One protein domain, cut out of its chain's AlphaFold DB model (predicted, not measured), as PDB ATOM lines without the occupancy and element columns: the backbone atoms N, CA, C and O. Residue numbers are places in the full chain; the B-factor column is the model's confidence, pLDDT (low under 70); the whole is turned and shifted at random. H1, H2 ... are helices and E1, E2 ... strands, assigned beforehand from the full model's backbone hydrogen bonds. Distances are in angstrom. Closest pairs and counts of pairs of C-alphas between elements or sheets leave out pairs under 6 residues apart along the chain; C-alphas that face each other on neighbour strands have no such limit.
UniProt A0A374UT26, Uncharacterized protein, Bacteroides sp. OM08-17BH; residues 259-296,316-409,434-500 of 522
ATOM      1  N   ARG A 259     -42.801 -22.089 -41.191       87.25
ATOM      2  CA  ARG A 259     -44.063 -21.553 -40.685       87.25
ATOM      3  C   ARG A 259     -43.841 -20.559 -39.559       87.25
ATOM      4  O   ARG A 259     -43.152 -20.862 -38.588       87.25
ATOM      5  N   LEU A 260     -44.541 -19.435 -39.621       89.75
ATOM      6  CA  LEU A 260     -44.560 -18.392 -38.606       89.75
ATOM      7  C   LEU A 260     -45.935 -18.335 -37.932       89.75
ATOM      8  O   LEU A 260     -46.957 -18.219 -38.605       89.75
ATOM      9  N   LYS A 261     -45.970 -18.403 -36.600       89.06
ATOM     10  CA  LYS A 261     -47.171 -18.248 -35.769       89.06
ATOM     11  C   LYS A 261     -47.037 -16.996 -34.920       89.06
ATOM     12  O   LYS A 261     -46.148 -16.920 -34.075       89.06
ATOM     13  N   PHE A 262     -47.911 -16.025 -35.121       90.75
ATOM     14  CA  PHE A 262     -47.793 -14.737 -34.453       90.75
ATOM     15  C   PHE A 262     -48.550 -14.729 -33.130       90.75
ATOM     16  O   PHE A 262     -49.683 -15.204 -33.026       90.75
ATOM     17  N   HIS A 263     -47.906 -14.163 -32.119       89.75
ATOM     18  CA  HIS A 263     -48.467 -13.952 -30.798       89.75
ATOM     19  C   HIS A 263     -48.163 -12.527 -30.358       89.75
ATOM     20  O   HIS A 263     -47.061 -12.034 -30.589       89.75
ATOM     21  N   VAL A 264     -49.112 -11.883 -29.689       90.00
ATOM     22  CA  VAL A 264     -48.919 -10.572 -29.068       90.00
ATOM     23  C   VAL A 264     -48.990 -10.679 -27.545       90.00
ATOM     24  O   VAL A 264     -49.804 -11.428 -27.003       90.00
ATOM     25  N   ARG A 265     -48.115  -9.948 -26.851       88.69
ATOM     26  CA  ARG A 265     -48.033  -9.868 -25.386       88.69
ATOM     27  C   ARG A 265     -48.000  -8.410 -24.946       88.69
ATOM     28  O   ARG A 265     -47.404  -7.576 -25.623       88.69
ATOM     29  N   ALA A 266     -48.598  -8.123 -23.797       86.31
ATOM     30  CA  ALA A 266     -48.441  -6.837 -23.132       86.31
ATOM     31  C   ALA A 266     -47.117  -6.831 -22.346       86.31
ATOM     32  O   ALA A 266     -46.894  -7.701 -21.502       86.31
ATOM     33  N   GLY A 267     -46.232  -5.880 -22.648       83.44
ATOM     34  CA  GLY A 267     -44.998  -5.630 -21.894       83.44
ATOM     35  C   GLY A 267     -45.233  -4.830 -20.607       83.44
ATOM     36  O   GLY A 267     -44.432  -4.890 -19.680       83.44
ATOM     37  N   GLU A 268     -46.365  -4.131 -20.528       81.94
ATOM     38  CA  GLU A 268     -46.876  -3.459 -19.333       81.94
ATOM     39  C   GLU A 268     -48.399  -3.614 -19.258       81.94
ATOM     40  O   GLU A 268     -49.061  -3.732 -20.290       81.94
ATOM     41  N   GLU A 269     -48.973  -3.569 -18.054       78.75
ATOM     42  CA  GLU A 269     -50.413  -3.811 -17.865       78.75
ATOM     43  C   GLU A 269     -51.281  -2.849 -18.696       78.75
ATOM     44  O   GLU A 269     -52.256  -3.266 -19.317       78.75
ATOM     45  N   LYS A 270     -50.873  -1.576 -18.804       78.38
ATOM     46  CA  LYS A 270     -51.591  -0.528 -19.555       78.38
ATOM     47  C   LYS A 270     -51.690  -0.789 -21.061       78.38
ATOM     48  O   LYS A 270     -52.566  -0.224 -21.712       78.38
ATOM     49  N   ALA A 271     -50.818  -1.630 -21.617       82.31
ATOM     50  CA  ALA A 271     -50.864  -2.004 -23.027       82.31
ATOM     51  C   ALA A 271     -51.911  -3.101 -23.314       82.31
ATOM     52  O   ALA A 271     -52.275  -3.301 -24.476       82.31
ATOM     53  N   GLY A 272     -52.397  -3.799 -22.279       82.25
ATOM     54  CA  GLY A 272     -53.338  -4.916 -22.380       82.25
ATOM     55  C   GLY A 272     -54.817  -4.517 -22.347       82.25
ATOM     56  O   GLY A 272     -55.217  -3.540 -21.714       82.25
ATOM     57  N   LEU A 273     -55.657  -5.322 -23.003       76.88
ATOM     58  CA  LEU A 273     -57.093  -5.077 -23.178       76.88
ATOM     59  C   LEU A 273     -57.887  -5.058 -21.862       76.88
ATOM     60  O   LEU A 273     -58.844  -4.293 -21.736       76.88
ATOM     61  N   ASP A 274     -57.526  -5.893 -20.884       67.12
ATOM     62  CA  ASP A 274     -58.337  -6.060 -19.668       67.12
ATOM     63  C   ASP A 274     -57.909  -5.158 -18.498       67.12
ATOM     64  O   ASP A 274     -58.606  -5.123 -17.486       67.12
ATOM     65  N   TYR A 275     -56.829  -4.375 -18.624       67.81
ATOM     66  CA  TYR A 275     -56.396  -3.430 -17.577       67.81
ATOM     67  C   TYR A 275     -57.481  -2.408 -17.240       67.81
ATOM     68  O   TYR A 275     -57.773  -2.163 -16.071       67.81
ATOM     69  N   TYR A 276     -58.158  -1.886 -18.258       59.56
ATOM     70  CA  TYR A 276     -59.241  -0.922 -18.076       59.56
ATOM     71  C   TYR A 276     -60.616  -1.572 -17.862       59.56
ATOM     72  O   TYR A 276     -61.530  -0.915 -17.375       59.56
ATOM     73  N   LYS A 277     -60.768  -2.872 -18.165       55.62
ATOM     74  CA  LYS A 277     -61.994  -3.632 -17.856       55.62
ATOM     75  C   LYS A 277     -62.045  -4.096 -16.398       55.62
ATOM     76  O   LYS A 277     -63.121  -4.115 -15.813       55.62
ATOM     77  N   ALA A 278     -60.905  -4.476 -15.817       50.12
ATOM     78  CA  ALA A 278     -60.815  -4.979 -14.443       50.12
ATOM     79  C   ALA A 278     -60.794  -3.859 -13.384       50.12
ATOM     80  O   ALA A 278     -61.314  -4.050 -12.289       50.12
ATOM     81  N   ASN A 279     -60.262  -2.677 -13.720       50.22
ATOM     82  CA  ASN A 279     -60.220  -1.495 -12.842       50.22
ATOM     83  C   ASN A 279     -61.453  -0.576 -12.996       50.22
ATOM     84  O   ASN A 279     -61.414   0.605 -12.650       50.22
ATOM     85  N   ALA A 280     -62.552  -1.110 -13.537       48.06
ATOM     86  CA  ALA A 280     -63.766  -0.383 -13.909       48.06
ATOM     87  C   ALA A 280     -64.644   0.040 -12.709       48.06
ATOM     88  O   ALA A 280     -65.855  -0.173 -12.712       48.06
ATOM     89  N   THR A 281     -64.061   0.659 -11.680       46.09
ATOM     90  CA  THR A 281     -64.823   1.455 -10.695       46.09
ATOM     91  C   THR A 281     -65.012   2.914 -11.114       46.09
ATOM     92  O   THR A 281     -65.787   3.624 -10.485       46.09
ATOM     93  N   ALA A 282     -64.398   3.348 -12.213       42.31
ATOM     94  CA  ALA A 282     -64.771   4.556 -12.938       42.31
ATOM     95  C   ALA A 282     -64.608   4.284 -14.438       42.31
ATOM     96  O   ALA A 282     -63.679   3.595 -14.868       42.31
ATOM     97  N   ALA A 283     -65.584   4.735 -15.213       47.47
ATOM     98  CA  ALA A 283     -65.726   4.452 -16.626       47.47
ATOM     99  C   ALA A 283     -64.484   4.899 -17.419       47.47
ATOM    100  O   ALA A 283     -64.114   6.064 -17.400       47.47
ATOM    101  N   HIS A 284     -63.869   3.959 -18.135       51.00
ATOM    102  CA  HIS A 284     -62.867   4.230 -19.160       51.00
ATOM    103  C   HIS A 284     -63.536   3.970 -20.513       51.00
ATOM    104  O   HIS A 284     -63.876   2.829 -20.835       51.00
ATOM    105  N   TYR A 285     -63.806   5.028 -21.277       49.31
ATOM    106  CA  TYR A 285     -64.466   4.923 -22.580       49.31
ATOM    107  C   TYR A 285     -63.435   4.780 -23.703       49.31
ATOM    108  O   TYR A 285     -62.608   5.670 -23.906       49.31
ATOM    109  N   PHE A 286     -63.540   3.698 -24.478       56.72
ATOM    110  CA  PHE A 286     -62.844   3.540 -25.754       56.72
ATOM    111  C   PHE A 286     -63.878   3.549 -26.879       56.72
ATOM    112  O   PHE A 286     -64.832   2.767 -26.812       56.72
ATOM    113  N   PRO A 287     -63.728   4.399 -27.908       55.81
ATOM    114  CA  PRO A 287     -64.650   4.383 -29.031       55.81
ATOM    115  C   PRO A 287     -64.563   3.026 -29.737       55.81
ATOM    116  O   PRO A 287     -63.473   2.534 -30.038       55.81
ATOM    117  N   THR A 288     -65.715   2.420 -30.022       53.94
ATOM    118  CA  THR A 288     -65.781   1.284 -30.944       53.94
ATOM    119  C   THR A 288     -65.280   1.740 -32.306       53.94
ATOM    120  O   THR A 288     -65.779   2.727 -32.844       53.94
ATOM    121  N   PHE A 289     -64.308   1.034 -32.871       59.44
ATOM    122  CA  PHE A 289     -63.876   1.242 -34.247       59.44
ATOM    123  C   PHE A 289     -64.578   0.226 -35.148       59.44
ATOM    124  O   PHE A 289     -64.633  -0.959 -34.810       59.44
ATOM    125  N   ALA A 290     -65.114   0.655 -36.291       52.84
ATOM    126  CA  ALA A 290     -65.532  -0.309 -37.298       52.84
ATOM    127  C   ALA A 290     -64.283  -0.899 -37.973       52.84
ATOM    128  O   ALA A 290     -63.289  -0.204 -38.218       52.84
ATOM    129  N   ALA A 291     -64.317  -2.202 -38.258       46.94
ATOM    130  CA  ALA A 291     -63.243  -2.869 -38.982       46.94
ATOM    131  C   ALA A 291     -63.047  -2.189 -40.352       46.94
ATOM    132  O   ALA A 291     -63.967  -2.148 -41.164       46.94
ATOM    133  N   GLY A 292     -61.853  -1.636 -40.592       51.31
ATOM    134  CA  GLY A 292     -61.490  -0.978 -41.853       51.31
ATOM    135  C   GLY A 292     -61.565   0.557 -41.883       51.31
ATOM    136  O   GLY A 292     -61.150   1.134 -42.883       51.31
ATOM    137  N   GLU A 293     -62.021   1.235 -40.821       50.47
ATOM    138  CA  GLU A 293     -62.282   2.693 -40.866       50.47
ATOM    139  C   GLU A 293     -61.152   3.604 -40.360       50.47
ATOM    140  O   GLU A 293     -61.174   4.809 -40.610       50.47
ATOM    141  N   ILE A 294     -60.134   3.075 -39.676       56.22
ATOM    142  CA  ILE A 294     -59.070   3.922 -39.118       56.22
ATOM    143  C   ILE A 294     -57.925   4.024 -40.128       56.22
ATOM    144  O   ILE A 294     -57.096   3.117 -40.248       56.22
ATOM    145  N   ALA A 295     -57.895   5.132 -40.874       56.62
ATOM    146  CA  ALA A 295     -56.799   5.489 -41.774       56.62
ATOM    147  C   ALA A 295     -55.458   5.593 -41.019       56.62
ATOM    148  O   ALA A 295     -55.419   5.728 -39.795       56.62
ATOM    149  N   ASP A 296     -54.338   5.482 -41.734       53.88
ATOM    150  CA  ASP A 296     -53.025   5.727 -41.131       53.88
ATOM    151  C   ASP A 296     -52.906   7.208 -40.725       53.88
ATOM    152  O   ASP A 296     -53.324   8.092 -41.470       53.88
ATOM    153  N   GLY A 316     -55.613   4.159 -24.134       72.38
ATOM    154  CA  GLY A 316     -56.160   2.818 -24.332       72.38
ATOM    155  C   GLY A 316     -55.117   1.729 -24.519       72.38
ATOM    156  O   GLY A 316     -53.918   1.992 -24.588       72.38
ATOM    157  N   ALA A 317     -55.603   0.491 -24.627       80.81
ATOM    158  CA  ALA A 317     -54.777  -0.656 -24.985       80.81
ATOM    159  C   ALA A 317     -54.106  -0.458 -26.356       80.81
ATOM    160  O   ALA A 317     -54.599   0.288 -27.210       80.81
ATOM    161  N   VAL A 318     -52.994  -1.160 -26.574       86.19
ATOM    162  CA  VAL A 318     -52.279  -1.135 -27.854       86.19
ATOM    163  C   VAL A 318     -52.792  -2.271 -28.729       86.19
ATOM    164  O   VAL A 318     -52.645  -3.446 -28.400       86.19
ATOM    165  N   TYR A 319     -53.386  -1.919 -29.865       87.62
ATOM    166  CA  TYR A 319     -53.913  -2.880 -30.827       87.62
ATOM    167  C   TYR A 319     -52.913  -3.099 -31.957       87.62
ATOM    168  O   TYR A 319     -52.378  -2.145 -32.525       87.62
ATOM    169  N   ILE A 320     -52.712  -4.354 -32.345       90.69
ATOM    170  CA  ILE A 320     -52.046  -4.712 -33.592       90.69
ATOM    171  C   ILE A 320     -53.058  -4.568 -34.725       90.69
ATOM    172  O   ILE A 320     -54.048  -5.295 -34.772       90.69
ATOM    173  N   LYS A 321     -52.797  -3.634 -35.640       89.38
ATOM    174  CA  LYS A 321     -53.632  -3.353 -36.815       89.38
ATOM    175  C   LYS A 321     -53.258  -4.242 -37.999       89.38
ATOM    176  O   LYS A 321     -54.132  -4.726 -38.705       89.38
ATOM    177  N   SER A 322     -51.963  -4.443 -38.238       92.75
ATOM    178  CA  SER A 322     -51.475  -5.326 -39.302       92.75
ATOM    179  C   SER A 322     -50.051  -5.786 -39.030       92.75
ATOM    180  O   SER A 322     -49.247  -5.018 -38.500       92.75
ATOM    181  N   ILE A 323     -49.715  -6.986 -39.491       95.12
ATOM    182  CA  ILE A 323     -48.338  -7.479 -39.560       95.12
ATOM    183  C   ILE A 323     -48.041  -7.815 -41.017       95.12
ATOM    184  O   ILE A 323     -48.847  -8.469 -41.677       95.12
ATOM    185  N   LYS A 324     -46.891  -7.366 -41.515       96.00
ATOM    186  CA  LYS A 324     -46.385  -7.696 -42.846       96.00
ATOM    187  C   LYS A 324     -44.983  -8.266 -42.746       96.00
ATOM    188  O   LYS A 324     -44.162  -7.692 -42.036       96.00
ATOM    189  N   VAL A 325     -44.682  -9.324 -43.489       95.38
ATOM    190  CA  VAL A 325     -43.299  -9.724 -43.779       95.38
ATOM    191  C   VAL A 325     -42.914  -9.080 -45.104       95.38
ATOM    192  O   VAL A 325     -43.639  -9.187 -46.091       95.38
ATOM    193  N   THR A 326     -41.799  -8.360 -45.117       94.06
ATOM    194  CA  THR A 326     -41.363  -7.552 -46.262       94.06
ATOM    195  C   THR A 326     -40.105  -8.132 -46.894       94.06
ATOM    196  O   THR A 326     -39.309  -8.802 -46.231       94.06
ATOM    197  N   GLY A 327     -39.918  -7.870 -48.188       88.81
ATOM    198  CA  GLY A 327     -38.728  -8.313 -48.913       88.81
ATOM    199  C   GLY A 327     -38.698  -9.817 -49.206       88.81
ATOM    200  O   GLY A 327     -37.623 -10.353 -49.449       88.81
ATOM    201  N   GLN A 328     -39.845 -10.499 -49.176       89.56
ATOM    202  CA  GLN A 328     -39.926 -11.943 -49.409       89.56
ATOM    203  C   GLN A 328     -39.942 -12.258 -50.900       89.56
ATOM    204  O   GLN A 328     -40.560 -11.538 -51.679       89.56
ATOM    205  N   LYS A 329     -39.296 -13.346 -51.322       90.56
ATOM    206  CA  LYS A 329     -39.429 -13.835 -52.701       90.56
ATOM    207  C   LYS A 329     -40.819 -14.458 -52.864       90.56
ATOM    208  O   LYS A 329     -41.120 -15.456 -52.216       90.56
ATOM    209  N   SER A 330     -41.667 -13.859 -53.699       90.00
ATOM    210  CA  SER A 330     -42.986 -14.420 -54.027       90.00
ATOM    211  C   SER A 330     -42.909 -15.471 -55.125       90.00
ATOM    212  O   SER A 330     -43.671 -16.428 -55.105       90.00
ATOM    213  N   GLY A 331     -41.993 -15.319 -56.082       92.12
ATOM    214  CA  GLY A 331     -41.698 -16.368 -57.050       92.12
ATOM    215  C   GLY A 331     -40.904 -17.488 -56.387       92.12
ATOM    216  O   GLY A 331     -39.909 -17.224 -55.709       92.12
ATOM    217  N   ILE A 332     -41.322 -18.733 -56.600       92.94
ATOM    218  CA  ILE A 332     -40.622 -19.926 -56.120       92.94
ATOM    219  C   ILE A 332     -40.425 -20.945 -57.242       92.94
ATOM    220  O   ILE A 332     -41.180 -20.982 -58.215       92.94
ATOM    221  N   SER A 333     -39.404 -21.786 -57.087       94.62
ATOM    222  CA  SER A 333     -39.142 -22.960 -57.913       94.62
ATOM    223  C   SER A 333     -38.912 -24.177 -57.029       94.62
ATOM    224  O   SER A 333     -38.061 -24.152 -56.137       94.62
ATOM    225  N   LEU A 334     -39.642 -25.243 -57.319       95.50
ATOM    226  CA  LEU A 334     -39.416 -26.584 -56.815       95.50
ATOM    227  C   LEU A 334     -38.668 -27.380 -57.884       95.50
ATOM    228  O   LEU A 334     -39.199 -27.616 -58.968       95.50
ATOM    229  N   THR A 335     -37.445 -27.793 -57.584       95.88
ATOM    230  CA  THR A 335     -36.603 -28.558 -58.503       95.88
ATOM    231  C   THR A 335     -36.510 -30.007 -58.055       95.88
ATOM    232  O   THR A 335     -36.167 -30.299 -56.907       95.88
ATOM    233  N   PHE A 336     -36.780 -30.907 -58.995       94.25
ATOM    234  CA  PHE A 336     -36.532 -32.334 -58.870       94.25
ATOM    235  C   PHE A 336     -35.306 -32.720 -59.696       94.25
ATOM    236  O   PHE A 336     -35.205 -32.358 -60.871       94.25
ATOM    237  N   THR A 337     -34.393 -33.469 -59.085       93.00
ATOM    238  CA  THR A 337     -33.152 -33.959 -59.696       93.00
ATOM    239  C   THR A 337     -32.948 -35.417 -59.276       93.00
ATOM    240  O   THR A 337     -33.337 -35.769 -58.158       93.00
ATOM    241  N   PRO A 338     -32.341 -36.281 -60.111       88.31
ATOM    242  CA  PRO A 338     -32.203 -37.694 -59.784       88.31
ATOM    243  C   PRO A 338     -31.439 -37.928 -58.483       88.31
ATOM    244  O   PRO A 338     -30.419 -37.281 -58.239       88.31
ATOM    245  N   ALA A 339     -31.919 -38.873 -57.671       75.19
ATOM    246  CA  ALA A 339     -31.340 -39.286 -56.384       75.19
ATOM    247  C   ALA A 339     -31.212 -38.184 -55.307       75.19
ATOM    248  O   ALA A 339     -30.818 -38.480 -54.178       75.19
ATOM    249  N   ALA A 340     -31.564 -36.935 -55.617       80.94
ATOM    250  CA  ALA A 340     -31.604 -35.832 -54.674       80.94
ATOM    251  C   ALA A 340     -33.031 -35.620 -54.153       80.94
ATOM    252  O   ALA A 340     -34.020 -35.882 -54.839       80.94
ATOM    253  N   GLY A 341     -33.139 -35.113 -52.925       82.50
ATOM    254  CA  GLY A 341     -34.418 -34.637 -52.406       82.50
ATOM    255  C   GLY A 341     -34.914 -33.400 -53.174       82.50
ATOM    256  O   GLY A 341     -34.107 -32.691 -53.778       82.50
ATOM    257  N   PRO A 342     -36.225 -33.112 -53.130       90.00
ATOM    258  CA  PRO A 342     -36.796 -31.926 -53.754       90.00
ATOM    259  C   PRO A 342     -36.203 -30.658 -53.136       90.00
ATOM    260  O   PRO A 342     -36.112 -30.538 -51.913       90.00
ATOM    261  N   VAL A 343     -35.829 -29.697 -53.980       92.50
ATOM    262  CA  VAL A 343     -35.236 -28.425 -53.546       92.50
ATOM    263  C   VAL A 343     -36.202 -27.286 -53.833       92.50
ATOM    264  O   VAL A 343     -36.581 -27.071 -54.980       92.50
ATOM    265  N   LEU A 344     -36.580 -26.539 -52.794       92.75
ATOM    266  CA  LEU A 344     -37.360 -25.310 -52.920       92.75
ATOM    267  C   LEU A 344     -36.433 -24.091 -52.856       92.75
ATOM    268  O   LEU A 344     -35.627 -23.976 -51.933       92.75
ATOM    269  N   ALA A 345     -36.581 -23.169 -53.803       92.69
ATOM    270  CA  ALA A 345     -35.834 -21.917 -53.849       92.69
ATOM    271  C   ALA A 345     -36.723 -20.747 -54.292       92.69
ATOM    272  O   ALA A 345     -37.729 -20.944 -54.972       92.69
ATOM    273  N   GLY A 346     -36.340 -19.523 -53.920       89.94
ATOM    274  CA  GLY A 346     -36.938 -18.305 -54.467       89.94
ATOM    275  C   GLY A 346     -36.446 -18.039 -55.893       89.94
ATOM    276  O   GLY A 346     -35.289 -18.309 -56.212       89.94
ATOM    277  N   THR A 347     -37.309 -17.487 -56.744       85.75
ATOM    278  CA  THR A 347     -36.985 -17.138 -58.133       85.75
ATOM    279  C   THR A 347     -36.943 -15.628 -58.340       85.75
ATOM    280  O   THR A 347     -37.718 -14.866 -57.764       85.75
ATOM    281  N   GLY A 348     -36.021 -15.194 -59.203       77.31
ATOM    282  CA  GLY A 348     -35.871 -13.797 -59.602       77.31
ATOM    283  C   GLY A 348     -35.408 -12.852 -58.488       77.31
ATOM    284  O   GLY A 348     -35.149 -13.237 -57.347       77.31
ATOM    285  N   GLU A 349     -35.293 -11.568 -58.836       71.69
ATOM    286  CA  GLU A 349     -34.878 -10.520 -57.895       71.69
ATOM    287  C   GLU A 349     -36.047  -9.826 -57.188       71.69
ATOM    288  O   GLU A 349     -35.877  -9.311 -56.083       71.69
ATOM    289  N   ALA A 350     -37.240  -9.869 -57.785       73.25
ATOM    290  CA  ALA A 350     -38.428  -9.216 -57.257       73.25
ATOM    291  C   ALA A 350     -38.814  -9.762 -55.876       73.25
ATOM    292  O   ALA A 350     -38.759 -10.965 -55.618       73.25
ATOM    293  N   THR A 351     -39.214  -8.852 -54.993       85.00
ATOM    294  CA  THR A 351     -39.710  -9.176 -53.657       85.00
ATOM    295  C   THR A 351     -41.140  -8.681 -53.495       85.00
ATOM    296  O   THR A 351     -41.569  -7.749 -54.178       85.00
ATOM    297  N   ALA A 352     -41.877  -9.322 -52.599       88.44
ATOM    298  CA  ALA A 352     -43.255  -9.029 -52.260       88.44
ATOM    299  C   ALA A 352     -43.408  -8.781 -50.755       88.44
ATOM    300  O   ALA A 352     -42.512  -9.049 -49.944       88.44
ATOM    301  N   GLU A 353     -44.575  -8.251 -50.400       93.44
ATOM    302  CA  GLU A 353     -45.034  -8.138 -49.023       93.44
ATOM    303  C   GLU A 353     -46.083  -9.214 -48.760       93.44
ATOM    304  O   GLU A 353     -47.098  -9.274 -49.452       93.44
ATOM    305  N   PHE A 354     -45.863 -10.030 -47.735       94.31
ATOM    306  CA  PHE A 354     -46.857 -10.982 -47.248       94.31
ATOM    307  C   PHE A 354     -47.578 -10.354 -46.063       94.31
ATOM    308  O   PHE A 354     -46.938  -9.907 -45.110       94.31
ATOM    309  N   THR A 355     -48.904 -10.267 -46.132       94.50
ATOM    310  CA  THR A 355     -49.720  -9.649 -45.077       94.50
ATOM    311  C   THR A 355     -50.367 -10.736 -44.233       94.50
ATOM    312  O   THR A 355     -50.947 -11.672 -44.768       94.50
ATOM    313  N   LEU A 356     -50.286 -10.604 -42.909       93.75
ATOM    314  CA  LEU A 356     -50.945 -11.511 -41.980       93.75
ATOM    315  C   LEU A 356     -52.468 -11.382 -42.102       93.75
ATOM    316  O   LEU A 356     -53.024 -10.294 -41.937       93.75
ATOM    317  N   MET A 357     -53.127 -12.509 -42.347       89.94
ATOM    318  CA  MET A 357     -54.575 -12.613 -42.528       89.94
ATOM    319  C   MET A 357     -55.187 -13.422 -41.382       89.94
ATOM    320  O   MET A 357     -54.480 -14.137 -40.675       89.94
ATOM    321  N   GLU A 358     -56.503 -13.350 -41.202       85.00
ATOM    322  CA  GLU A 358     -57.243 -14.237 -40.300       85.00
ATOM    323  C   GLU A 358     -58.354 -14.985 -41.043       85.00
ATOM    324  O   GLU A 358     -58.749 -14.597 -42.142       85.00
ATOM    325  N   ARG A 359     -58.875 -16.068 -40.456       82.38
ATOM    326  CA  ARG A 359     -60.064 -16.727 -41.013       82.38
ATOM    327  C   ARG A 359     -61.286 -15.850 -40.842       82.38
ATOM    328  O   ARG A 359     -61.504 -15.277 -39.773       82.38
ATOM    329  N   ASP A 360     -62.114 -15.828 -41.878       80.88
ATOM    330  CA  ASP A 360     -63.418 -15.193 -41.806       80.88
ATOM    331  C   ASP A 360     -64.284 -15.897 -40.750       80.88
ATOM    332  O   ASP A 360     -64.671 -17.057 -40.900       80.88
ATOM    333  N   LYS A 361     -64.577 -15.183 -39.660       75.62
ATOM    334  CA  LYS A 361     -65.373 -15.688 -38.531       75.62
ATOM    335  C   LYS A 361     -66.862 -15.805 -38.868       75.62
ATOM    336  O   LYS A 361     -67.613 -16.361 -38.071       75.62
ATOM    337  N   THR A 362     -67.295 -15.265 -40.008       73.69
ATOM    338  CA  THR A 362     -68.692 -15.314 -40.463       73.69
ATOM    339  C   THR A 362     -69.003 -16.558 -41.295       73.69
ATOM    340  O   THR A 362     -70.170 -16.913 -41.456       73.69
ATOM    341  N   GLU A 363     -67.974 -17.259 -41.774       66.38
ATOM    342  CA  GLU A 363     -68.120 -18.445 -42.610       66.38
ATOM    343  C   GLU A 363     -68.222 -19.710 -41.750       66.38
ATOM    344  O   GLU A 363     -67.360 -20.010 -40.924       66.38
ATOM    345  N   THR A 364     -69.251 -20.524 -41.985       57.41
ATOM    346  CA  THR A 364     -69.391 -21.834 -41.321       57.41
ATOM    347  C   THR A 364     -68.396 -22.868 -41.849       57.41
ATOM    348  O   THR A 364     -68.214 -23.921 -41.240       57.41
ATOM    349  N   ASN A 365     -67.759 -22.589 -42.992       58.88
ATOM    350  CA  ASN A 365     -66.727 -23.428 -43.586       58.88
ATOM    351  C   ASN A 365     -65.347 -22.792 -43.368       58.88
ATOM    352  O   ASN A 365     -64.863 -22.002 -44.176       58.88
ATOM    353  N   THR A 366     -64.692 -23.187 -42.278       50.22
ATOM    354  CA  THR A 366     -63.372 -22.698 -41.845       50.22
ATOM    355  C   THR A 366     -62.232 -22.981 -42.835       50.22
ATOM    356  O   THR A 366     -61.082 -22.621 -42.569       50.22
ATOM    357  N   ALA A 367     -62.509 -23.645 -43.961       52.34
ATOM    358  CA  ALA A 367     -61.508 -24.069 -44.925       52.34
ATOM    359  C   ALA A 367     -61.180 -23.048 -46.026       52.34
ATOM    360  O   ALA A 367     -60.136 -23.230 -46.639       52.34
ATOM    361  N   LYS A 368     -61.998 -22.019 -46.337       59.78
ATOM    362  CA  LYS A 368     -61.794 -21.273 -47.609       59.78
ATOM    363  C   LYS A 368     -62.027 -19.756 -47.648       59.78
ATOM    364  O   LYS A 368     -62.275 -19.223 -48.725       59.78
ATOM    365  N   LYS A 369     -61.864 -19.009 -46.554       76.50
ATOM    366  CA  LYS A 369     -61.774 -17.544 -46.690       76.50
ATOM    367  C   LYS A 369     -60.854 -16.916 -45.659       76.50
ATOM    368  O   LYS A 369     -61.128 -16.948 -44.459       76.50
ATOM    369  N   LEU A 370     -59.762 -16.351 -46.158       82.88
ATOM    370  CA  LEU A 370     -58.895 -15.467 -45.398       82.88
ATOM    371  C   LEU A 370     -59.348 -14.031 -45.630       82.88
ATOM    372  O   LEU A 370     -59.635 -13.626 -46.756       82.88
ATOM    373  N   VAL A 371     -59.421 -13.272 -44.549       86.31
ATOM    374  CA  VAL A 371     -59.767 -11.855 -44.549       86.31
ATOM    375  C   VAL A 371     -58.667 -11.069 -43.856       86.31
ATOM    376  O   VAL A 371     -57.825 -11.626 -43.144       86.31
ATOM    377  N   ALA A 372     -58.666  -9.758 -44.081       87.25
ATOM    378  CA  ALA A 372     -57.772  -8.861 -43.372       87.25
ATOM    379  C   ALA A 372     -57.956  -9.013 -41.857       87.25
ATOM    380  O   ALA A 372     -59.068  -9.216 -41.367       87.25
ATOM    381  N   LEU A 373     -56.852  -8.886 -41.127       87.31
ATOM    382  CA  LEU A 373     -56.849  -8.958 -39.678       87.31
ATOM    383  C   LEU A 373     -57.778  -7.894 -39.061       87.31
ATOM    384  O   LEU A 373     -57.611  -6.695 -39.293       87.31
ATOM    385  N   THR A 374     -58.699  -8.324 -38.199       85.25
ATOM    386  CA  THR A 374     -59.389  -7.430 -37.264       85.25
ATOM    387  C   THR A 374     -58.410  -6.996 -36.172       85.25
ATOM    388  O   THR A 374     -57.808  -7.872 -35.540       85.25
ATOM    389  N   PRO A 375     -58.252  -5.684 -35.897       87.19
ATOM    390  CA  PRO A 375     -57.311  -5.220 -34.888       87.19
ATOM    391  C   PRO A 375     -57.497  -5.913 -33.535       87.19
ATOM    392  O   PRO A 375     -58.609  -5.977 -33.006       87.19
ATOM    393  N   ILE A 376     -56.399  -6.413 -32.967       85.62
ATOM    394  CA  ILE A 376     -56.402  -7.197 -31.726       85.62
ATOM    395  C   ILE A 376     -55.394  -6.631 -30.729       85.62
ATOM    396  O   ILE A 376     -54.268  -6.297 -31.093       85.62
ATOM    397  N   ALA A 377     -55.797  -6.521 -29.468       85.38
ATOM    398  CA  ALA A 377     -54.923  -6.141 -28.362       85.38
ATOM    399  C   ALA A 377     -54.532  -7.389 -27.549       85.38
ATOM    400  O   ALA A 377     -55.322  -8.337 -27.487       85.38
ATOM    401  N   PRO A 378     -53.346  -7.412 -26.915       86.81
ATOM    402  CA  PRO A 378     -52.988  -8.492 -26.002       86.81
ATOM    403  C   PRO A 378     -53.920  -8.521 -24.783       86.81
ATOM    404  O   PRO A 378     -54.358  -7.475 -24.299       86.81
ATOM    405  N   ALA A 379     -54.198  -9.714 -24.258       81.75
ATOM    406  CA  ALA A 379     -54.875  -9.881 -22.972       81.75
ATOM    407  C   ALA A 379     -54.077  -9.236 -21.824       81.75
ATOM    408  O   ALA A 379     -52.845  -9.167 -21.883       81.75
ATOM    409  N   ASN A 380     -54.767  -8.789 -20.767       71.06
ATOM    410  CA  ASN A 380     -54.070  -8.379 -19.545       71.06
ATOM    411  C   ASN A 380     -53.739  -9.620 -18.704       71.06
ATOM    412  O   ASN A 380     -54.570 -10.509 -18.528       71.06
ATOM    413  N   GLY A 381     -52.529  -9.691 -18.170       62.03
ATOM    414  CA  GLY A 381     -52.060 -10.816 -17.367       62.03
ATOM    415  C   GLY A 381     -50.612 -10.599 -16.938       62.03
ATOM    416  O   GLY A 381     -49.990  -9.651 -17.421       62.03
ATOM    417  N   PRO A 382     -50.044 -11.449 -16.055       54.31
ATOM    418  CA  PRO A 382     -48.616 -11.374 -15.742       54.31
ATOM    419  C   PRO A 382     -47.830 -11.342 -17.055       54.31
ATOM    420  O   PRO A 382     -48.209 -12.060 -17.982       54.31
ATOM    421  N   ALA A 383     -46.800 -10.491 -17.141       51.53
ATOM    422  CA  ALA A 383     -45.989 -10.264 -18.342       51.53
ATOM    423  C   ALA A 383     -45.679 -11.598 -19.056       51.53
ATOM    424  O   ALA A 383     -44.786 -12.334 -18.640       51.53
ATOM    425  N   GLY A 384     -46.484 -11.981 -20.059       50.69
ATOM    426  CA  GLY A 384     -46.454 -13.360 -20.568       50.69
ATOM    427  C   GLY A 384     -47.739 -13.969 -21.143       50.69
ATOM    428  O   GLY A 384     -47.618 -14.967 -21.853       50.69
ATOM    429  N   ALA A 385     -48.942 -13.422 -20.919       67.19
ATOM    430  CA  ALA A 385     -50.163 -13.959 -21.544       67.19
ATOM    431  C   ALA A 385     -50.167 -13.722 -23.072       67.19
ATOM    432  O   ALA A 385     -50.533 -12.654 -23.563       67.19
ATOM    433  N   ALA A 386     -49.710 -14.718 -23.834       79.88
ATOM    434  CA  ALA A 386     -49.622 -14.662 -25.287       79.88
ATOM    435  C   ALA A 386     -51.011 -14.774 -25.931       79.88
ATOM    436  O   ALA A 386     -51.692 -15.789 -25.797       79.88
ATOM    437  N   THR A 387     -51.411 -13.742 -26.668       86.62
ATOM    438  CA  THR A 387     -52.633 -13.742 -27.478       86.62
ATOM    439  C   THR A 387     -52.265 -14.108 -28.911       86.62
ATOM    440  O   THR A 387     -51.495 -13.393 -29.548       86.62
ATOM    441  N   ALA A 388     -52.772 -15.233 -29.417       88.25
ATOM    442  CA  ALA A 388     -52.575 -15.608 -30.817       88.25
ATOM    443  C   ALA A 388     -53.261 -14.590 -31.742       88.25
ATOM    444  O   ALA A 388     -54.367 -14.130 -31.455       88.25
ATOM    445  N   ILE A 389     -52.601 -14.241 -32.845       88.38
ATOM    446  CA  ILE A 389     -53.068 -13.228 -33.792       88.38
ATOM    447  C   ILE A 389     -52.979 -13.757 -35.219       88.38
ATOM    448  O   ILE A 389     -51.929 -14.224 -35.655       88.38
ATOM    449  N   GLY A 390     -54.090 -13.629 -35.945       87.62
ATOM    450  CA  GLY A 390     -54.198 -14.099 -37.319       87.62
ATOM    451  C   GLY A 390     -54.008 -15.608 -37.467       87.62
ATOM    452  O   GLY A 390     -53.986 -16.380 -36.507       87.62
ATOM    453  N   GLU A 391     -53.888 -16.023 -38.715       84.25
ATOM    454  CA  GLU A 391     -53.441 -17.350 -39.098       84.25
ATOM    455  C   GLU A 391     -51.924 -17.373 -39.289       84.25
ATOM    456  O   GLU A 391     -51.264 -16.348 -39.401       84.25
ATOM    457  N   SER A 392     -51.341 -18.564 -39.317       84.88
ATOM    458  CA  SER A 392     -49.916 -18.717 -39.604       84.88
ATOM    459  C   SER A 392     -49.547 -18.217 -40.999       84.88
ATOM    460  O   SER A 392     -50.317 -18.414 -41.935       84.88
ATOM    461  N   MET A 393     -48.324 -17.734 -41.160       87.94
ATOM    462  CA  MET A 393     -47.769 -17.354 -42.457       87.94
ATOM    463  C   MET A 393     -46.611 -18.274 -42.828       87.94
ATOM    464  O   MET A 393     -45.842 -18.686 -41.957       87.94
ATOM    465  N   MET A 394     -46.483 -18.586 -44.108       88.50
ATOM    466  CA  MET A 394     -45.406 -19.407 -44.646       88.50
ATOM    467  C   MET A 394     -44.363 -18.504 -45.311       88.50
ATOM    468  O   MET A 394     -44.704 -17.596 -46.064       88.50
ATOM    469  N   ILE A 395     -43.086 -18.751 -45.028       90.81
ATOM    470  CA  ILE A 395     -41.956 -18.056 -45.653       90.81
ATOM    471  C   ILE A 395     -40.982 -19.064 -46.262       90.81
ATOM    472  O   ILE A 395     -41.019 -20.262 -45.947       90.81
ATOM    473  N   LEU A 396     -40.102 -18.574 -47.136       90.56
ATOM    474  CA  LEU A 396     -39.025 -19.395 -47.670       90.56
ATOM    475  C   LEU A 396     -38.134 -19.889 -46.519       90.56
ATOM    476  O   LEU A 396     -37.814 -19.157 -45.584       90.56
ATOM    477  N   SER A 397     -37.768 -21.165 -46.573       89.69
ATOM    478  CA  SER A 397     -36.892 -21.778 -45.574       89.69
ATOM    479  C   SER A 397     -35.427 -21.426 -45.817       89.69
ATOM    480  O   SER A 397     -35.048 -20.917 -46.867       89.69
ATOM    481  N   ASN A 398     -34.583 -21.788 -44.855       90.56
ATOM    482  CA  ASN A 398     -33.133 -21.627 -44.851       90.56
ATOM    483  C   ASN A 398     -32.648 -20.168 -44.815       90.56
ATOM    484  O   ASN A 398     -31.455 -19.911 -44.975       90.56
ATOM    485  N   GLU A 399     -33.540 -19.216 -44.535       90.69
ATOM    486  CA  GLU A 399     -33.175 -17.826 -44.269       90.69
ATOM    487  C   GLU A 399     -32.719 -17.653 -42.814       90.69
ATOM    488  O   GLU A 399     -33.269 -18.260 -41.894       90.69
ATOM    489  N   SER A 400     -31.716 -16.802 -42.577       93.94
ATOM    490  CA  SER A 400     -31.257 -16.476 -41.218       93.94
ATOM    491  C   SER A 400     -32.128 -15.436 -40.519       93.94
ATOM    492  O   SER A 400     -32.092 -15.294 -39.296       93.94
ATOM    493  N   SER A 401     -32.875 -14.663 -41.302       94.31
ATOM    494  CA  SER A 401     -33.680 -13.551 -40.825       94.31
ATOM    495  C   SER A 401     -34.691 -13.116 -41.874       94.31
ATOM    496  O   SER A 401     -34.396 -13.204 -43.061       94.31
ATOM    497  N   PHE A 402     -35.797 -12.522 -41.439       94.56
ATOM    498  CA  PHE A 402     -36.742 -11.833 -42.315       94.56
ATOM    499  C   PHE A 402     -37.117 -10.465 -41.741       94.56
ATOM    500  O   PHE A 402     -37.043 -10.235 -40.532       94.56
ATOM    501  N   ASN A 403     -37.528  -9.542 -42.608       95.12
ATOM    502  CA  ASN A 403     -37.975  -8.215 -42.196       95.12
ATOM    503  C   ASN A 403     -39.482  -8.200 -41.984       95.12
ATOM    504  O   ASN A 403     -40.229  -8.784 -42.766       95.12
ATOM    505  N   ILE A 404     -39.935  -7.467 -40.973       96.00
ATOM    506  CA  ILE A 404     -41.354  -7.251 -40.716       96.00
ATOM    507  C   ILE A 404     -41.690  -5.777 -40.537       96.00
ATOM    508  O   ILE A 404     -40.881  -4.995 -40.037       96.00
ATOM    509  N   GLU A 405     -42.918  -5.426 -40.898       95.19
ATOM    510  CA  GLU A 405     -43.581  -4.189 -40.504       95.19
ATOM    511  C   GLU A 405     -44.796  -4.524 -39.634       95.19
ATOM    512  O   GLU A 405     -45.677  -5.282 -40.041       95.19
ATOM    513  N   ILE A 406     -44.860  -3.939 -38.442       93.81
ATOM    514  CA  ILE A 406     -45.992  -4.051 -37.525       93.81
ATOM    515  C   ILE A 406     -46.643  -2.678 -37.430       93.81
ATOM    516  O   ILE A 406     -46.006  -1.721 -36.989       93.81
ATOM    517  N   LYS A 407     -47.917  -2.581 -37.809       91.81
ATOM    518  CA  LYS A 407     -48.730  -1.393 -37.544       91.81
ATOM    519  C   LYS A 407     -49.486  -1.590 -36.248       91.81
ATOM    520  O   LYS A 407     -50.246  -2.550 -36.115       91.81
ATOM    521  N   VAL A 408     -49.299  -0.660 -35.326       89.19
ATOM    522  CA  VAL A 408     -50.032  -0.589 -34.066       89.19
ATOM    523  C   VAL A 408     -50.928   0.634 -34.046       89.19
ATOM    524  O   VAL A 408     -50.677   1.617 -34.747       89.19
ATOM    525  N   MET A 409     -51.974   0.576 -33.234       84.94
ATOM    526  CA  MET A 409     -52.854   1.704 -32.989       84.94
ATOM    527  C   MET A 409     -53.233   1.789 -31.514       84.94
ATOM    528  O   MET A 409     -53.508   0.775 -30.875       84.94
ATOM    529  N   VAL A 434     -51.933   5.886 -35.091       84.44
ATOM    530  CA  VAL A 434     -51.362   4.722 -35.778       84.44
ATOM    531  C   VAL A 434     -49.857   4.917 -35.922       84.44
ATOM    532  O   VAL A 434     -49.383   6.017 -36.205       84.44
ATOM    533  N   SER A 435     -49.075   3.865 -35.710       85.25
ATOM    534  CA  SER A 435     -47.621   3.897 -35.890       85.25
ATOM    535  C   SER A 435     -47.116   2.583 -36.472       85.25
ATOM    536  O   SER A 435     -47.656   1.521 -36.172       85.25
ATOM    537  N   SER A 436     -46.079   2.661 -37.307       88.94
ATOM    538  CA  SER A 436     -45.402   1.497 -37.886       88.94
ATOM    539  C   SER A 436     -44.061   1.271 -37.194       88.94
ATOM    540  O   SER A 436     -43.246   2.190 -37.110       88.94
ATOM    541  N   LEU A 437     -43.795   0.035 -36.782       90.12
ATOM    542  CA  LEU A 437     -42.455  -0.445 -36.462       90.12
ATOM    543  C   LEU A 437     -41.954  -1.314 -37.613       90.12
ATOM    544  O   LEU A 437     -42.647  -2.238 -38.030       90.12
ATOM    545  N   LYS A 438     -40.725  -1.069 -38.068       92.88
ATOM    546  CA  LYS A 438     -40.000  -1.970 -38.968       92.88
ATOM    547  C   LYS A 438     -38.834  -2.588 -38.214       92.88
ATOM    548  O   LYS A 438     -38.085  -1.866 -37.560       92.88
ATOM    549  N   THR A 439     -38.693  -3.905 -38.283       94.00
ATOM    550  CA  THR A 439     -37.597  -4.621 -37.621       94.00
ATOM    551  C   THR A 439     -37.239  -5.903 -38.366       94.00
ATOM    552  O   THR A 439     -37.988  -6.364 -39.228       94.00
ATOM    553  N   THR A 440     -36.095  -6.481 -38.020       95.56
ATOM    554  CA  THR A 440     -35.616  -7.757 -38.545       95.56
ATOM    555  C   THR A 440     -35.754  -8.823 -37.466       95.56
ATOM    556  O   THR A 440     -35.263  -8.663 -36.348       95.56
ATOM    557  N   VAL A 441     -36.403  -9.929 -37.808       95.44
ATOM    558  CA  VAL A 441     -36.539 -11.094 -36.939       95.44
ATOM    559  C   VAL A 441     -35.471 -12.102 -37.326       95.44
ATOM    560  O   VAL A 441     -35.417 -12.541 -38.470       95.44
ATOM    561  N   ASN A 442     -34.616 -12.461 -36.372       94.94
ATOM    562  CA  ASN A 442     -33.555 -13.444 -36.575       94.94
ATOM    563  C   ASN A 442     -34.035 -14.846 -36.199       94.94
ATOM    564  O   ASN A 442     -34.835 -15.004 -35.273       94.94
ATOM    565  N   ALA A 443     -33.490 -15.859 -36.869       93.19
ATOM    566  CA  ALA A 443     -33.705 -17.250 -36.510       93.19
ATOM    567  C   ALA A 443     -33.284 -17.516 -35.048       93.19
ATOM    568  O   ALA A 443     -32.284 -16.962 -34.568       93.19
ATOM    569  N   PRO A 444     -34.032 -18.357 -34.314       90.44
ATOM    570  CA  PRO A 444     -33.766 -18.600 -32.907       90.44
ATOM    571  C   PRO A 444     -32.433 -19.329 -32.717       90.44
ATOM    572  O   PRO A 444     -32.147 -20.351 -33.339       90.44
ATOM    573  N   LYS A 445     -31.629 -18.826 -31.778       90.31
ATOM    574  CA  LYS A 445     -30.335 -19.427 -31.408       90.31
ATOM    575  C   LYS A 445     -30.491 -20.679 -30.545       90.31
ATOM    576  O   LYS A 445     -29.529 -21.418 -30.339       90.31
ATOM    577  N   THR A 446     -31.688 -20.900 -30.013       85.25
ATOM    578  CA  THR A 446     -32.010 -21.971 -29.076       85.25
ATOM    579  C   THR A 446     -33.308 -22.668 -29.451       85.25
ATOM    580  O   THR A 446     -34.191 -22.058 -30.051       85.25
ATOM    581  N   MET A 447     -33.447 -23.925 -29.047       81.31
ATOM    582  CA  MET A 447     -34.644 -24.735 -29.223       81.31
ATOM    583  C   MET A 447     -35.076 -25.404 -27.912       81.31
ATOM    584  O   MET A 447     -34.229 -25.664 -27.052       81.31
ATOM    585  N   PRO A 448     -36.373 -25.711 -27.742       74.56
ATOM    586  CA  PRO A 448     -36.851 -26.473 -26.592       74.56
ATOM    587  C   PRO A 448     -36.314 -27.910 -26.620       74.56
ATOM    588  O   PRO A 448     -36.402 -28.575 -27.650       74.56
ATOM    589  N   ASN A 449     -35.797 -28.410 -25.496       71.75
ATOM    590  CA  ASN A 449     -35.399 -29.807 -25.323       71.75
ATOM    591  C   ASN A 449     -36.523 -30.599 -24.636       71.75
ATOM    592  O   ASN A 449     -36.720 -30.451 -23.428       71.75
ATOM    593  N   PRO A 450     -37.244 -31.465 -25.360       62.47
ATOM    594  CA  PRO A 450     -38.355 -32.224 -24.799       62.47
ATOM    595  C   PRO A 450     -37.894 -33.347 -23.863       62.47
ATOM    596  O   PRO A 450     -38.682 -33.806 -23.044       62.47
ATOM    597  N   ALA A 451     -36.629 -33.776 -23.939       63.78
ATOM    598  CA  ALA A 451     -36.092 -34.839 -23.092       63.78
ATOM    599  C   ALA A 451     -35.745 -34.369 -21.665       63.78
ATOM    600  O   ALA A 451     -35.448 -35.195 -20.805       63.78
ATOM    601  N   TYR A 452     -35.759 -33.057 -21.401       60.84
ATOM    602  CA  TYR A 452     -35.413 -32.487 -20.099       60.84
ATOM    603  C   TYR A 452     -36.359 -31.338 -19.753       60.84
ATOM    604  O   TYR A 452     -36.216 -30.241 -20.286       60.84
ATOM    605  N   THR A 453     -37.293 -31.559 -18.832       61.66
ATOM    606  CA  THR A 453     -38.100 -30.483 -18.237       61.66
ATOM    607  C   THR A 453     -37.325 -29.798 -17.113       61.66
ATOM    608  O   THR A 453     -36.554 -30.447 -16.399       61.66
ATOM    609  N   ASP A 454     -37.516 -28.491 -16.930       58.66
ATOM    610  CA  ASP A 454     -37.069 -27.836 -15.706       58.66
ATOM    611  C   ASP A 454     -37.777 -28.471 -14.494       58.66
ATOM    612  O   ASP A 454     -38.946 -28.855 -14.537       58.66
ATOM    613  N   GLY A 455     -37.033 -28.681 -13.409       50.03
ATOM    614  CA  GLY A 455     -37.525 -29.398 -12.228       50.03
ATOM    615  C   GLY A 455     -38.540 -28.621 -11.384       50.03
ATOM    616  O   GLY A 455     -38.818 -29.050 -10.269       50.03
ATOM    617  N   SER A 456     -39.067 -27.494 -11.874       51.41
ATOM    618  CA  SER A 456     -39.895 -26.585 -11.072       51.41
ATOM    619  C   SER A 456     -41.192 -26.149 -11.759       51.41
ATOM    620  O   SER A 456     -42.161 -25.872 -11.057       51.41
ATOM    621  N   ASN A 457     -41.255 -26.110 -13.099       56.78
ATOM    622  CA  ASN A 457     -42.359 -25.480 -13.838       56.78
ATOM    623  C   ASN A 457     -42.898 -26.355 -14.991       56.78
ATOM    624  O   ASN A 457     -43.856 -25.965 -15.661       56.78
ATOM    625  N   GLY A 458     -42.288 -27.519 -15.254       57.69
ATOM    626  CA  GLY A 458     -42.703 -28.433 -16.322       57.69
ATOM    627  C   GLY A 458     -42.416 -27.916 -17.737       57.69
ATOM    628  O   GLY A 458     -42.903 -28.501 -18.703       57.69
ATOM    629  N   GLN A 459     -41.636 -26.838 -17.885       60.53
ATOM    630  CA  GLN A 459     -41.251 -26.303 -19.194       60.53
ATOM    631  C   GLN A 459     -40.002 -27.028 -19.723       60.53
ATOM    632  O   GLN A 459     -39.083 -27.309 -18.949       60.53
ATOM    633  N   PRO A 460     -39.924 -27.348 -21.028       66.06
ATOM    634  CA  PRO A 460     -38.738 -27.965 -21.618       66.06
ATOM    635  C   PRO A 460     -37.522 -27.032 -21.525       66.06
ATOM    636  O   PRO A 460     -37.595 -25.841 -21.830       66.06
ATOM    637  N   LYS A 461     -36.373 -27.581 -21.127       73.06
ATOM    638  CA  LYS A 461     -35.105 -26.853 -21.009       73.06
ATOM    639  C   LYS A 461     -34.655 -26.350 -22.381       73.06
ATOM    640  O   LYS A 461     -34.636 -27.108 -23.342       73.06
ATOM    641  N   SER A 462     -34.227 -25.096 -22.482       79.94
ATOM    642  CA  SER A 462     -33.691 -24.547 -23.734       79.94
ATOM    643  C   SER A 462     -32.262 -25.054 -24.011       79.94
ATOM    644  O   SER A 462     -31.418 -25.053 -23.110       79.94
ATOM    645  N   ILE A 463     -31.985 -25.499 -25.241       80.69
ATOM    646  CA  ILE A 463     -30.663 -25.942 -25.735       80.69
ATOM    647  C   ILE A 463     -30.269 -25.168 -27.003       80.69
ATOM    648  O   ILE A 463     -31.150 -24.619 -27.662       80.69
ATOM    649  N   PRO A 464     -28.980 -25.097 -27.389       84.75
ATOM    650  CA  PRO A 464     -28.581 -24.464 -28.648       84.75
ATOM    651  C   PRO A 464     -29.294 -25.087 -29.855       84.75
ATOM    652  O   PRO A 464     -29.411 -26.309 -29.939       84.75
ATOM    653  N   SER A 465     -29.754 -24.252 -30.787       83.94
ATOM    654  CA  SER A 465     -30.367 -24.729 -32.030       83.94
ATOM    655  C   SER A 465     -29.323 -25.436 -32.900       83.94
ATOM    656  O   SER A 465     -28.191 -24.963 -33.050       83.94
ATOM    657  N   THR A 466     -29.709 -26.574 -33.473       85.75
ATOM    658  CA  THR A 466     -28.900 -27.324 -34.446       85.75
ATOM    659  C   THR A 466     -29.163 -26.894 -35.887       85.75
ATOM    660  O   THR A 466     -28.442 -27.318 -36.783       85.75
ATOM    661  N   ASP A 467     -30.171 -26.051 -36.122       87.94
ATOM    662  CA  ASP A 467     -30.549 -25.600 -37.459       87.94
ATOM    663  C   ASP A 467     -29.628 -24.471 -37.916       87.94
ATOM    664  O   ASP A 467     -29.820 -23.304 -37.553       87.94
ATOM    665  N   LYS A 468     -28.602 -24.830 -38.690       89.62
ATOM    666  CA  LYS A 468     -27.599 -23.892 -39.194       89.62
ATOM    667  C   LYS A 468     -27.196 -24.178 -40.631       89.62
ATOM    668  O   LYS A 468     -27.135 -25.329 -41.052       89.62
ATOM    669  N   ILE A 469     -26.816 -23.116 -41.335       89.75
ATOM    670  CA  ILE A 469     -26.030 -23.186 -42.570       89.75
ATOM    671  C   ILE A 469     -24.726 -22.436 -42.312       89.75
ATOM    672  O   ILE A 469     -24.723 -21.225 -42.081       89.75
ATOM    673  N   GLY A 470     -23.614 -23.174 -42.296       89.94
ATOM    674  CA  GLY A 470     -22.362 -22.670 -41.734       89.94
ATOM    675  C   GLY A 470     -22.556 -22.279 -40.265       89.94
ATOM    676  O   GLY A 470     -23.098 -23.055 -39.478       89.94
ATOM    677  N   ASP A 471     -22.170 -21.055 -39.911       89.00
ATOM    678  CA  ASP A 471     -22.324 -20.523 -38.550       89.00
ATOM    679  C   ASP A 471     -23.666 -19.805 -38.307       89.00
ATOM    680  O   ASP A 471     -23.984 -19.449 -37.168       89.00
ATOM    681  N   ASN A 472     -24.477 -19.614 -39.353       91.25
ATOM    682  CA  ASN A 472     -25.727 -18.864 -39.278       91.25
ATOM    683  C   ASN A 472     -26.890 -19.775 -38.882       91.25
ATOM    684  O   ASN A 472     -27.143 -20.781 -39.540       91.25
ATOM    685  N   PHE A 473     -27.624 -19.394 -37.834       93.31
ATOM    686  CA  PHE A 473     -28.906 -20.019 -37.497       93.31
ATOM    687  C   PHE A 473     -29.949 -19.695 -38.563       93.31
ATOM    688  O   PHE A 473     -29.943 -18.583 -39.093       93.31
ATOM    689  N   ILE A 474     -30.844 -20.643 -38.843       93.62
ATOM    690  CA  ILE A 474     -31.835 -20.519 -39.918       93.62
ATOM    691  C   ILE A 474     -33.258 -20.882 -39.480       93.62
ATOM    692  O   ILE A 474     -33.469 -21.655 -38.541       93.62
ATOM    693  N   PHE A 475     -34.241 -20.346 -40.204       91.44
ATOM    694  CA  PHE A 475     -35.602 -20.873 -40.240       91.44
ATOM    695  C   PHE A 475     -35.608 -22.135 -41.112       91.44
ATOM    696  O   PHE A 475     -35.489 -22.053 -42.327       91.44
ATOM    697  N   ALA A 476     -35.643 -23.314 -40.502       88.38
ATOM    698  CA  ALA A 476     -35.449 -24.585 -41.187       88.38
ATOM    699  C   ALA A 476     -36.726 -25.113 -41.852       88.38
ATOM    700  O   ALA A 476     -37.845 -24.922 -41.372       88.38
ATOM    701  N   VAL A 477     -36.511 -25.860 -42.934       86.44
ATOM    702  CA  VAL A 477     -37.551 -26.532 -43.718       86.44
ATOM    703  C   VAL A 477     -38.511 -27.328 -42.831       86.44
ATOM    704  O   VAL A 477     -38.086 -28.111 -41.981       86.44
ATOM    705  N   GLY A 478     -39.815 -27.113 -43.032       80.12
ATOM    706  CA  GLY A 478     -40.879 -27.836 -42.338       80.12
ATOM    707  C   GLY A 478     -41.046 -27.463 -40.861       80.12
ATOM    708  O   GLY A 478     -41.870 -28.061 -40.171       80.12
ATOM    709  N   LYS A 479     -40.302 -26.479 -40.338       81.62
ATOM    710  CA  LYS A 479     -40.384 -26.094 -38.922       81.62
ATOM    711  C   LYS A 479     -41.347 -24.940 -38.676       81.62
ATOM    712  O   LYS A 479     -41.650 -24.138 -39.555       81.62
ATOM    713  N   SER A 480     -41.849 -24.882 -37.443       82.62
ATOM    714  CA  SER A 480     -42.791 -23.858 -36.981       82.62
ATOM    715  C   SER A 480     -42.171 -22.984 -35.897       82.62
ATOM    716  O   SER A 480     -41.638 -23.486 -34.907       82.62
ATOM    717  N   TYR A 481     -42.315 -21.672 -36.043       86.19
ATOM    718  CA  TYR A 481     -41.721 -20.663 -35.177       86.19
ATOM    719  C   TYR A 481     -42.807 -19.769 -34.590       86.19
ATOM    720  O   TYR A 481     -43.636 -19.232 -35.323       86.19
ATOM    721  N   ASN A 482     -42.791 -19.591 -33.274       87.88
ATOM    722  CA  ASN A 482     -43.605 -18.589 -32.608       87.88
ATOM    723  C   ASN A 482     -42.902 -17.238 -32.720       87.88
ATOM    724  O   ASN A 482     -41.782 -17.074 -32.247       87.88
ATOM    725  N   ILE A 483     -43.568 -16.274 -33.343       92.38
ATOM    726  CA  ILE A 483     -43.136 -14.886 -33.421       92.38
ATOM    727  C   ILE A 483     -43.883 -14.122 -32.335       92.38
ATOM    728  O   ILE A 483     -45.082 -13.872 -32.452       92.38
ATOM    729  N   ASN A 484     -43.178 -13.798 -31.256       90.94
ATOM    730  CA  ASN A 484     -43.722 -13.075 -30.118       90.94
ATOM    731  C   ASN A 484     -43.479 -11.575 -30.311       90.94
ATOM    732  O   ASN A 484     -42.333 -11.128 -30.368       90.94
ATOM    733  N   VAL A 485     -44.563 -10.812 -30.385       91.38
ATOM    734  CA  VAL A 485     -44.579  -9.350 -30.414       91.38
ATOM    735  C   VAL A 485     -44.976  -8.856 -29.028       91.38
ATOM    736  O   VAL A 485     -46.118  -9.020 -28.608       91.38
ATOM    737  N   THR A 486     -44.052  -8.239 -28.307       90.12
ATOM    738  CA  THR A 486     -44.335  -7.589 -27.028       90.12
ATOM    739  C   THR A 486     -44.569  -6.109 -27.279       90.12
ATOM    740  O   THR A 486     -43.677  -5.412 -27.759       90.12
ATOM    741  N   VAL A 487     -45.766  -5.624 -26.960       87.06
ATOM    742  CA  VAL A 487     -46.125  -4.208 -27.079       87.06
ATOM    743  C   VAL A 487     -46.132  -3.546 -25.712       87.06
ATOM    744  O   VAL A 487     -46.676  -4.080 -24.746       87.06
ATOM    745  N   TYR A 488     -45.533  -2.370 -25.645       84.75
ATOM    746  CA  TYR A 488     -45.648  -1.441 -24.527       84.75
ATOM    747  C   TYR A 488     -46.514  -0.268 -25.003       84.75
ATOM    748  O   TYR A 488     -46.818  -0.217 -26.194       84.75
ATOM    749  N   GLY A 489     -46.950   0.633 -24.115       75.06
ATOM    750  CA  GLY A 489     -47.793   1.784 -24.452       75.06
ATOM    751  C   GLY A 489     -47.138   2.739 -25.458       75.06
ATOM    752  O   GLY A 489     -46.825   2.389 -26.591       75.06
ATOM    753  N   ASN A 490     -46.885   3.986 -25.075       67.00
ATOM    754  CA  ASN A 490     -46.387   4.976 -26.037       67.00
ATOM    755  C   ASN A 490     -44.917   4.777 -26.495       67.00
ATOM    756  O   ASN A 490     -44.437   5.635 -27.236       67.00
ATOM    757  N   GLN A 491     -44.229   3.692 -26.075       69.62
ATOM    758  CA  GLN A 491     -42.959   3.087 -26.571       69.62
ATOM    759  C   GLN A 491     -42.388   2.144 -25.484       69.62
ATOM    760  O   GLN A 491     -42.549   2.512 -24.318       69.62
ATOM    761  N   PRO A 492     -41.673   1.012 -25.739       74.75
ATOM    762  CA  PRO A 492     -41.169   0.367 -26.981       74.75
ATOM    763  C   PRO A 492     -42.035  -0.795 -27.558       74.75
ATOM    764  O   PRO A 492     -43.147  -1.036 -27.112       74.75
ATOM    765  N   ILE A 493     -41.549  -1.515 -28.585       79.50
ATOM    766  CA  ILE A 493     -42.087  -2.814 -29.057       79.50
ATOM    767  C   ILE A 493     -40.899  -3.765 -29.251       79.50
ATOM    768  O   ILE A 493     -39.907  -3.390 -29.876       79.50
ATOM    769  N   GLU A 494     -41.006  -4.995 -28.757       85.50
ATOM    770  CA  GLU A 494     -39.983  -6.033 -28.903       85.50
ATOM    771  C   GLU A 494     -40.524  -7.189 -29.736       85.50
ATOM    772  O   GLU A 494     -41.668  -7.603 -29.571       85.50
ATOM    773  N   VAL A 495     -39.698  -7.729 -30.631       85.00
ATOM    774  CA  VAL A 495     -40.082  -8.877 -31.453       85.00
ATOM    775  C   VAL A 495     -39.030  -9.959 -31.330       85.00
ATOM    776  O   VAL A 495     -37.846  -9.719 -31.559       85.00
ATOM    777  N   THR A 496     -39.471 -11.161 -30.976       86.50
ATOM    778  CA  THR A 496     -38.608 -12.334 -30.826       86.50
ATOM    779  C   THR A 496     -39.204 -13.530 -31.556       86.50
ATOM    780  O   THR A 496     -40.419 -13.639 -31.706       86.50
ATOM    781  N   ALA A 497     -38.339 -14.427 -32.024       83.25
ATOM    782  CA  ALA A 497     -38.735 -15.709 -32.587       83.25
ATOM    783  C   ALA A 497     -38.279 -16.839 -31.665       83.25
ATOM    784  O   ALA A 497     -37.144 -16.845 -31.192       83.25
ATOM    785  N   GLU A 498     -39.152 -17.815 -31.456       82.81
ATOM    786  CA  GLU A 498     -38.887 -19.028 -30.689       82.81
ATOM    787  C   GLU A 498     -39.261 -20.240 -31.545       82.81
ATOM    788  O   GLU A 498     -40.307 -20.252 -32.196       82.81
ATOM    789  N   LEU A 499     -38.418 -21.276 -31.567       77.25
ATOM    790  CA  LEU A 499     -38.777 -22.525 -32.234       77.25
ATOM    791  C   LEU A 499     -39.870 -23.226 -31.414       77.25
ATOM    792  O   LEU A 499     -39.713 -23.420 -30.207       77.25
ATOM    793  N   THR A 500     -40.970 -23.611 -32.064       70.62
ATOM    794  CA  THR A 500     -42.030 -24.399 -31.409       70.62
ATOM    795  C   THR A 500     -41.445 -25.749 -30.978       70.62
ATOM    796  O   THR A 500     -40.587 -26.270 -31.684       70.62
TER     797      THR A 500
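What this domain is: This is residues 259 to 296, 316 to 409 and 434 to 500 of the 522 residues of an uncharacterized protein of Bacteroides sp. OM08-17BH (UniProt A0A374UT26). A sandwich of two strongly twisted four-stranded sheets, E5 E2 E9 E10 and E8 E1 E13 E14, partly face to face, makes the core. The hairpin E3 E4 reaches out at one end of the longest axis, residues 275 to 296 with the short helix H1 lie toward the other, and the hairpins E11 E12 and E6 E7 extend from the sandwich. The printed part has 199 residues, in order E1, H1, then E2 to E14; 91 are in named elements, under half, and the class is mostly strand. The first sheet is antiparallel, the second mixed. The whole is compact, with a radius of gyration of the C-alphas of 19.2 A, and only just elongated, spanning 70 by 46 by 36 A.

How they stand to each other: One sheet runs E5, residues 352 to 355, E2, 319 to 328, E9, 401 to 409, and E10, 434 to 442. Across its pairs N 354 and O 325 are 2.9 A apart, N 324 and O 405 2.8 A, and N 404 and O 439 2.8 A, within hydrogen-bond range. The other runs E8, 393 to 395, E1, 259 to 266, E13, 480 to 487, and E14, 493 to 499; N 260 and O 393, N 263 and O 483 at 2.9 A, and N 484 and O 496 are within range, the first and last at 2.8 A. E1 and E13 are parallel, at 24 degrees. In the sandwich, two sheets face to face, the parts that face each other are 10.7 A centre to centre, and the strands of the one sheet are at 36 degrees to those of the other. The closest C-alphas of E10 and E14 are Val 441 and Thr 496, 6.6 A. E2 runs on at 55 degrees into E3, 331 to 336, a hairpin with E4, 343 to 346, where N 333 and O 345 are 2.8 A apart. E5 runs on at 41 degrees into E6, 357 to 359, a hairpin with E7, 370 to 372, where N 358 and O 371 are 2.9 A apart. E11, 446 to 453, bends by 88 degrees at residue 450 and forms a hairpin with E12, 460 to 464; N 447 and O 463 are 2.8 A apart. H1, 275 to 278, is on neither sheet of the sandwich; it is too short for an O i to N i+4 pair, and its one O i to N i+3 pair is not within range.

Where its parts are: E1 begins at C-alpha 259 (-44.063, -21.553, -40.685) and E14 ends at C-alpha 499 (-38.777, -22.525, -32.234). E9 measures 25.7 A, E10 25.5 A, E2 25.0 A and E1 23.3 A.

The domain as a whole: The farthest C-alphas, Ala 282 and Pro 338, are 71.0 A apart. Residues 297 to 315 and 410 to 433 are not printed, with C-alpha gaps of 17.3 A and 4.4 A. The links E7 to E8 and E12 to E13 are long. Mean pLDDT of the printed part is 79.7; it is under 70 for 47 residues, among them 274 to 296 and 450 to 460.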